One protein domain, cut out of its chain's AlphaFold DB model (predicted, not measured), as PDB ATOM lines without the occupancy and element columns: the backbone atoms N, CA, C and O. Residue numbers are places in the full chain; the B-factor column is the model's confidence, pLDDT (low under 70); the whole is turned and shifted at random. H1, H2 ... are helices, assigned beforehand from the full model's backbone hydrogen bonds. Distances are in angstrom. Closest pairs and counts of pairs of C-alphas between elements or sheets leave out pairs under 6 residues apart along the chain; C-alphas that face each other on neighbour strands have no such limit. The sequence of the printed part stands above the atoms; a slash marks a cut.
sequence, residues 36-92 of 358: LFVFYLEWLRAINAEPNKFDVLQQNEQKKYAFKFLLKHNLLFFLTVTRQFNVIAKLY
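AT A GLANCE: This is residues 36 to 92 of the 358 residues of an uncharacterized protein of Legionella steelei (UniProt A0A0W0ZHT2). This is a drawn-out zigzag of four helices strung end to end, with the long helix H2 in the middle, H1 turned off from it beyond one end, and the short H3 folding back at a corner at its other end before H4 runs on to the far tip. The helices form no common core: H1 and the first part of H2, together with the link between them, stick out free as residues 36 to 66. The printed part has 57 residues with four named helices, in the order H1, H2, H3, H4, and no named strand; its class is all helix. The whole is extended, with a radius of gyration of the C-alphas of 19.5 A, and spans 62 by 21 by 13 A, a rod in outline.

IN THESE COORDINATES: Begin with H2, residues 53 to 73, the longest helix. Find C-alpha 53 at (28.658, 0.127, 44.958); from there the helix runs 30.2 A to C-alpha 73 at (40.454, -27.632, 43.440), with y falling along the way. Before it comes H1, residues 36 to 47, 16.4 A long, which begins at C-alpha 36 at (38.962, 5.220, 22.936). After H2, look at residues 75 to 81 for H3, 9.9 A long. H4 takes up residues 84 to 92, 12.4 A long, and ends at C-alpha 92 at (43.825, -40.266, 64.273).

HOW THE PARTS SIT: Start again at H2, and look at its residues 70 to 72, with which alone it touches H3. The two helices touch only at the corner by their link, and their closest C-alphas, those of Leu 71 and Phe 78, are 4.9 A apart. Their lines stand at a steep tilt of 52 degrees, and they run opposite ways. Next, look from H3 to H4: they are close but not clearly touching, with the closest C-alphas, those of Leu 79 and Phe 85, 6.1 A apart. Their lines are about perpendicular, at 73 degrees. H1 is apart from H2, H3 and H4, and H2 is apart from H4. In the backbones of H1, H2, H3 and H4, every O i to N i+4 pair is within hydrogen-bond range.

THE WHOLE: The two C-alphas farthest apart, those of Phe 37 and Tyr 92, are 62.5 A from each other. The printed part has no cut, and the links H1 to H2, H2 to H3 and H3 to H4 are tight, with 5, 1 and 2 residues. Look at the B-factor column for the model's confidence: the mean pLDDT of the printed part is 71.7, and 18 residues are under 70, namely 36 to 38, 41 to 42 and 44 to 56.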
ATOM      1  N   LEU A  36      38.207   4.129  22.299       67.94
ATOM      2  CA  LEU A  36      38.962   5.220  22.936       67.94
ATOM      3  C   LEU A  36      38.086   6.091  23.846       67.94
ATOM      4  O   LEU A  36      38.553   6.583  24.870       67.94
ATOM      5  N   PHE A  37      36.814   6.272  23.485       69.19
ATOM      6  CA  PHE A  37      35.870   7.047  24.285       69.19
ATOM      7  C   PHE A  37      35.429   6.267  25.526       69.19
ATOM      8  O   PHE A  37      35.373   6.836  26.612       69.19
ATOM      9  N   VAL A  38      35.203   4.955  25.386       69.56
ATOM     10  CA  VAL A  38      34.946   4.060  26.525       69.56
ATOM     11  C   VAL A  38      36.137   4.064  27.482       69.56
ATOM     12  O   VAL A  38      35.948   4.319  28.668       69.56
ATOM     13  N   PHE A  39      37.363   3.929  26.968       73.88
ATOM     14  CA  PHE A  39      38.579   3.967  27.786       73.88
ATOM     15  C   PHE A  39      38.763   5.310  28.510       73.88
ATOM     16  O   PHE A  39      39.122   5.351  29.684       73.88
ATOM     17  N   TYR A  40      38.471   6.427  27.838       75.50
ATOM     18  CA  TYR A  40      38.518   7.754  28.450       75.50
ATOM     19  C   TYR A  40      37.475   7.919  29.567       75.50
ATOM     20  O   TYR A  40      37.785   8.469  30.623       75.50
ATOM     21  N   LEU A  41      36.255   7.408  29.374       69.00
ATOM     22  CA  LEU A  41      35.207   7.430  30.396       69.00
ATOM     23  C   LEU A  41      35.516   6.499  31.577       69.00
ATOM     24  O   LEU A  41      35.238   6.864  32.719       69.00
ATOM     25  N   GLU A  42      36.111   5.332  31.332       69.12
ATOM     26  CA  GLU A  42      36.606   4.434  32.382       69.12
ATOM     27  C   GLU A  42      37.752   5.059  33.172       69.12
ATOM     28  O   GLU A  42      37.765   4.991  34.399       69.12
ATOM     29  N   TRP A  43      38.679   5.737  32.496       73.12
ATOM     30  CA  TRP A  43      39.772   6.465  33.132       73.12
ATOM     31  C   TRP A  43      39.260   7.642  33.975       73.12
ATOM     32  O   TRP A  43      39.662   7.803  35.126       73.12
ATOM     33  N   LEU A  44      38.298   8.416  33.459       64.94
ATOM     34  CA  LEU A  44      37.615   9.459  34.230       64.94
ATOM     35  C   LEU A  44      36.845   8.885  35.426       64.94
ATOM     36  O   LEU A  44      36.811   9.511  36.486       64.94
ATOM     37  N   ARG A  45      36.252   7.693  35.283       62.25
ATOM     38  CA  ARG A  45      35.610   6.973  36.389       62.25
ATOM     39  C   ARG A  45      36.641   6.529  37.427       62.25
ATOM     40  O   ARG A  45      36.389   6.715  38.607       62.25
ATOM     41  N   ALA A  46      37.799   6.022  37.012       63.56
ATOM     42  CA  ALA A  46      38.877   5.611  37.909       63.56
ATOM     43  C   ALA A  46      39.476   6.787  38.704       63.56
ATOM     44  O   ALA A  46      39.839   6.614  39.865       63.56
ATOM     45  N   ILE A  47      39.550   7.981  38.108       63.00
ATOM     46  CA  ILE A  47      40.095   9.184  38.760       63.00
ATOM     47  C   ILE A  47      39.090   9.835  39.716       63.00
ATOM     48  O   ILE A  47      39.491  10.365  40.748       63.00
ATOM     49  N   ASN A  48      37.794   9.771  39.405       59.22
ATOM     50  CA  ASN A  48      36.738  10.395  40.210       59.22
ATOM     51  C   ASN A  48      36.041   9.430  41.190       59.22
ATOM     52  O   ASN A  48      35.031   9.799  41.789       59.22
ATOM     53  N   ALA A  49      36.523   8.193  41.341       50.88
ATOM     54  CA  ALA A  49      35.829   7.160  42.105       50.88
ATOM     55  C   ALA A  49      35.908   7.377  43.628       50.88
ATOM     56  O   ALA A  49      36.825   6.910  44.303       50.88
ATOM     57  N   GLU A  50      34.839   7.936  44.196       57.25
ATOM     58  CA  GLU A  50      34.236   7.293  45.369       57.25
ATOM     59  C   GLU A  50      33.871   5.845  44.980       57.25
ATOM     60  O   GLU A  50      33.386   5.629  43.864       57.25
ATOM     61  N   PRO A  51      34.106   4.837  45.839       57.16
ATOM     62  CA  PRO A  51      33.881   3.440  45.486       57.16
ATOM     63  C   PRO A  51      32.412   3.218  45.112       57.16
ATOM     64  O   PRO A  51      31.521   3.157  45.963       57.16
ATOM     65  N   ASN A  52      32.158   3.094  43.811       63.34
ATOM     66  CA  ASN A  52      30.840   2.815  43.281       63.34
ATOM     67  C   ASN A  52      30.397   1.436  43.785       63.34
ATOM     68  O   ASN A  52      31.115   0.442  43.659       63.34
ATOM     69  N   LYS A  53      29.193   1.362  44.361       65.62
ATOM     70  CA  LYS A  53      28.658   0.127  44.958       65.62
ATOM     71  C   LYS A  53      28.607  -1.029  43.954       65.62
ATOM     72  O   LYS A  53      28.754  -2.178  44.360       65.62
ATOM     73  N   PHE A  54      28.438  -0.727  42.665       61.22
ATOM     74  CA  PHE A  54      28.447  -1.721  41.589       61.22
ATOM     75  C   PHE A  54      29.833  -2.329  41.350       61.22
ATOM     76  O   PHE A  54      29.943  -3.548  41.246       61.22
ATOM     77  N   ASP A  55      30.892  -1.520  41.369       64.38
ATOM     78  CA  ASP A  55      32.263  -2.008  41.175       64.38
ATOM     79  C   ASP A  55      32.699  -2.873  42.372       64.38
ATOM     80  O   ASP A  55      33.320  -3.925  42.210       64.38
ATOM     81  N   VAL A  56      32.280  -2.497  43.587       68.38
ATOM     82  CA  VAL A  56      32.476  -3.309  44.802       68.38
ATOM     83  C   VAL A  56      31.703  -4.632  44.723       68.38
ATOM     84  O   VAL A  56      32.229  -5.675  45.118       68.38
ATOM     85  N   LEU A  57      30.471  -4.618  44.203       72.69
ATOM     86  CA  LEU A  57      29.668  -5.827  44.008       72.69
ATOM     87  C   LEU A  57      30.360  -6.792  43.033       72.69
ATOM     88  O   LEU A  57      30.544  -7.962  43.368       72.69
ATOM     89  N   GLN A  58      30.822  -6.292  41.887       74.31
ATOM     90  CA  GLN A  58      31.488  -7.100  40.865       74.31
ATOM     91  C   GLN A  58      32.820  -7.682  41.367       74.31
ATOM     92  O   GLN A  58      33.096  -8.868  41.172       74.31
ATOM     93  N   GLN A  59      33.621  -6.902  42.098       73.69
ATOM     94  CA  GLN A  59      34.845  -7.407  42.734       73.69
ATOM     95  C   GLN A  59      34.551  -8.476  43.797       73.69
ATOM     96  O   GLN A  59      35.303  -9.444  43.938       73.69
ATOM     97  N   ASN A  60      33.462  -8.330  44.553       70.25
ATOM     98  CA  ASN A  60      33.049  -9.322  45.543       70.25
ATOM     99  C   ASN A  60      32.562 -10.617  44.886       70.25
ATOM    100  O   ASN A  60      32.870 -11.704  45.379       70.25
ATOM    101  N   GLU A  61      31.859 -10.525  43.759       72.69
ATOM    102  CA  GLU A  61      31.480 -11.690  42.962       72.69
ATOM    103  C   GLU A  61      32.708 -12.415  42.409       72.69
ATOM    104  O   GLU A  61      32.837 -13.623  42.603       72.69
ATOM    105  N   GLN A  62      33.671 -11.693  41.833       73.62
ATOM    106  CA  GLN A  62      34.929 -12.280  41.360       73.62
ATOM    107  C   GLN A  62      35.699 -12.983  42.487       73.62
ATOM    108  O   GLN A  62      36.118 -14.135  42.336       73.62
ATOM    109  N   LYS A  63      35.819 -12.347  43.660       76.19
ATOM    110  CA  LYS A  63      36.436 -12.964  44.848       76.19
ATOM    111  C   LYS A  63      35.678 -14.212  45.303       76.19
ATOM    112  O   LYS A  63      36.302 -15.203  45.677       76.19
ATOM    113  N   LYS A  64      34.344 -14.203  45.236       76.19
ATOM    114  CA  LYS A  64      33.495 -15.357  45.565       76.19
ATOM    115  C   LYS A  64      33.706 -16.514  44.584       76.19
ATOM    116  O   LYS A  64      33.791 -17.659  45.028       76.19
ATOM    117  N   TYR A  65      33.823 -16.248  43.284       75.88
ATOM    118  CA  TYR A  65      34.128 -17.278  42.286       75.88
ATOM    119  C   TYR A  65      35.529 -17.859  42.479       75.88
ATOM    120  O   TYR A  65      35.669 -19.080  42.528       75.88
ATOM    121  N   ALA A  66      36.538 -17.013  42.700       73.19
ATOM    122  CA  ALA A  66      37.895 -17.457  43.011       73.19
ATOM    123  C   ALA A  66      37.933 -18.322  44.284       73.19
ATOM    124  O   ALA A  66      38.563 -19.376  44.314       73.19
ATOM    125  N   PHE A  67      37.187 -17.935  45.320       74.62
ATOM    126  CA  PHE A  67      37.070 -18.708  46.555       74.62
ATOM    127  C   PHE A  67      36.390 -20.067  46.339       74.62
ATOM    128  O   PHE A  67      36.874 -21.087  46.828       74.62
ATOM    129  N   LYS A  68      35.294 -20.110  45.570       74.50
ATOM    130  CA  LYS A  68      34.628 -21.367  45.189       74.50
ATOM    131  C   LYS A  68      35.558 -22.274  44.383       74.50
ATOM    132  O   LYS A  68      35.595 -23.476  44.632       74.50
ATOM    133  N   PHE A  69      36.306 -21.710  43.440       77.38
ATOM    134  CA  PHE A  69      37.293 -22.440  42.651       77.38
ATOM    135  C   PHE A  69      38.377 -23.043  43.554       77.38
ATOM    136  O   PHE A  69      38.623 -24.248  43.511       77.38
ATOM    137  N   LEU A  70      38.951 -22.246  44.458       73.88
ATOM    138  CA  LEU A  70      39.942 -22.724  45.423       73.88
ATOM    139  C   LEU A  70      39.383 -23.819  46.338       73.88
ATOM    140  O   LEU A  70      40.070 -24.801  46.588       73.88
ATOM    141  N   LEU A  71      38.132 -23.713  46.789       71.69
ATOM    142  CA  LEU A  71      37.493 -24.778  47.568       71.69
ATOM    143  C   LEU A  71      37.312 -26.081  46.779       71.69
ATOM    144  O   LEU A  71      37.433 -27.153  47.364       71.69
ATOM    145  N   LYS A  72      37.022 -26.009  45.475       73.50
ATOM    146  CA  LYS A  72      36.845 -27.197  44.623       73.50
ATOM    147  C   LYS A  72      38.171 -27.884  44.302       73.50
ATOM    148  O   LYS A  72      38.242 -29.108  44.325       73.50
ATOM    149  N   HIS A  73      39.203 -27.105  43.989       70.81
ATOM    150  CA  HIS A  73      40.454 -27.632  43.440       70.81
ATOM    151  C   HIS A  73      41.570 -27.778  44.477       70.81
ATOM    152  O   HIS A  73      42.520 -28.523  44.249       70.81
ATOM    153  N   ASN A  74      41.462 -27.118  45.633       79.31
ATOM    154  CA  ASN A  74      42.454 -27.205  46.695       79.31
ATOM    155  C   ASN A  74      41.870 -27.882  47.941       79.31
ATOM    156  O   ASN A  74      41.265 -27.252  48.810       79.31
ATOM    157  N   LEU A  75      42.119 -29.190  48.046       75.56
ATOM    158  CA  LEU A  75      41.684 -30.008  49.177       75.56
ATOM    159  C   LEU A  75      42.217 -29.480  50.518       75.56
ATOM    160  O   LEU A  75      41.495 -29.492  51.511       75.56
ATOM    161  N   LEU A  76      43.457 -28.983  50.564       75.94
ATOM    162  CA  LEU A  76      44.046 -28.429  51.784       75.94
ATOM    163  C   LEU A  76      43.290 -27.173  52.232       75.94
ATOM    164  O   LEU A  76      42.969 -27.019  53.410       75.94
ATOM    165  N   PHE A  77      42.957 -26.302  51.282       75.00
ATOM    166  CA  PHE A  77      42.167 -25.102  51.534       75.00
ATOM    167  C   PHE A  77      40.751 -25.452  52.003       75.00
ATOM    168  O   PHE A  77      40.301 -24.934  53.023       75.00
ATOM    169  N   PHE A  78      40.093 -26.406  51.341       78.62
ATOM    170  CA  PHE A  78      38.798 -26.937  51.761       78.62
ATOM    171  C   PHE A  78      38.827 -27.458  53.198       78.62
ATOM    172  O   PHE A  78      38.016 -27.038  54.023       78.62
ATOM    173  N   LEU A  79      39.792 -28.318  53.531       78.69
ATOM    174  CA  LEU A  79      39.934 -28.888  54.872       78.69
ATOM    175  C   LEU A  79      40.219 -27.816  55.935       78.69
ATOM    176  O   LEU A  79      39.787 -27.955  57.084       78.69
ATOM    177  N   THR A  80      40.918 -26.741  55.554       75.56
ATOM    178  CA  THR A  80      41.223 -25.600  56.430       75.56
ATOM    179  C   THR A  80      39.969 -24.772  56.701       75.56
ATOM    180  O   THR A  80      39.618 -24.554  57.861       75.56
ATOM    181  N   VAL A  81      39.254 -24.366  55.647       75.56
ATOM    182  CA  VAL A  81      38.033 -23.545  55.741       75.56
ATOM    183  C   VAL A  81      36.925 -24.286  56.488       75.56
ATOM    184  O   VAL A  81      36.280 -23.720  57.367       75.56
ATOM    185  N   THR A  82      36.740 -25.574  56.199       77.88
ATOM    186  CA  THR A  82      35.718 -26.416  56.848       77.88
ATOM    187  C   THR A  82      36.121 -26.903  58.242       77.88
ATOM    188  O   THR A  82      35.352 -27.608  58.894       77.88
ATOM    189  N   ARG A  83      37.327 -26.555  58.724       75.62
ATOM    190  CA  ARG A  83      37.904 -27.020  60.002       75.62
ATOM    191  C   ARG A  83      37.912 -28.548  60.156       75.62
ATOM    192  O   ARG A  83      37.998 -29.070  61.273       75.62
ATOM    193  N   GLN A  84      37.879 -29.284  59.045       77.75
ATOM    194  CA  GLN A  84      37.857 -30.746  59.046       77.75
ATOM    195  C   GLN A  84      39.155 -31.359  59.578       77.75
ATOM    196  O   GLN A  84      39.135 -32.492  60.060       77.75
ATOM    197  N   PHE A  85      40.255 -30.600  59.633       79.62
ATOM    198  CA  PHE A  85      41.474 -31.015  60.331       79.62
ATOM    199  C   PHE A  85      41.239 -31.424  61.787       79.62
ATOM    200  O   PHE A  85      41.877 -32.359  62.261       79.62
ATOM    201  N   ASN A  86      40.283 -30.805  62.485       77.81
ATOM    202  CA  ASN A  86      39.966 -31.174  63.865       77.81
ATOM    203  C   ASN A  86      39.270 -32.539  63.950       77.81
ATOM    204  O   ASN A  86      39.536 -33.318  64.867       77.81
ATOM    205  N   VAL A  87      38.399 -32.846  62.987       78.81
ATOM    206  CA  VAL A  87      37.730 -34.151  62.879       78.81
ATOM    207  C   VAL A  87      38.756 -35.224  62.530       78.81
ATOM    208  O   VAL A  87      38.830 -36.254  63.196       78.81
ATOM    209  N   ILE A  88      39.620 -34.938  61.558       77.94
ATOM    210  CA  ILE A  88      40.722 -35.811  61.158       77.94
ATOM    211  C   ILE A  88      41.657 -36.070  62.350       77.94
ATOM    212  O   ILE A  88      41.947 -37.222  62.667       77.94
ATOM    213  N   ALA A  89      42.064 -35.034  63.086       78.25
ATOM    214  CA  ALA A  89      42.911 -35.173  64.267       78.25
ATOM    215  C   ALA A  89      42.268 -36.053  65.354       78.25
ATOM    216  O   ALA A  89      42.955 -36.870  65.968       78.25
ATOM    217  N   LYS A  90      40.949 -35.945  65.575       81.94
ATOM    218  CA  LYS A  90      40.212 -36.827  66.500       81.94
ATOM    219  C   LYS A  90      40.188 -38.282  66.019       81.94
ATOM    220  O   LYS A  90      40.424 -39.190  66.818       81.94
ATOM    221  N   LEU A  91      39.974 -38.513  64.723       74.06
ATOM    222  CA  LEU A  91      40.004 -39.857  64.134       74.06
ATOM    223  C   LEU A  91      41.380 -40.512  64.306       74.06
ATOM    224  O   LEU A  91      41.464 -41.665  64.726       74.06
ATOM    225  N   TYR A  92      42.463 -39.761  64.091       70.50
ATOM    226  CA  TYR A  92      43.825 -40.266  64.273       70.50
ATOM    227  C   TYR A  92      44.238 -40.457  65.736       70.50
ATOM    228  O   TYR A  92      45.115 -41.276  66.001       70.50
TER     229      TYR A  92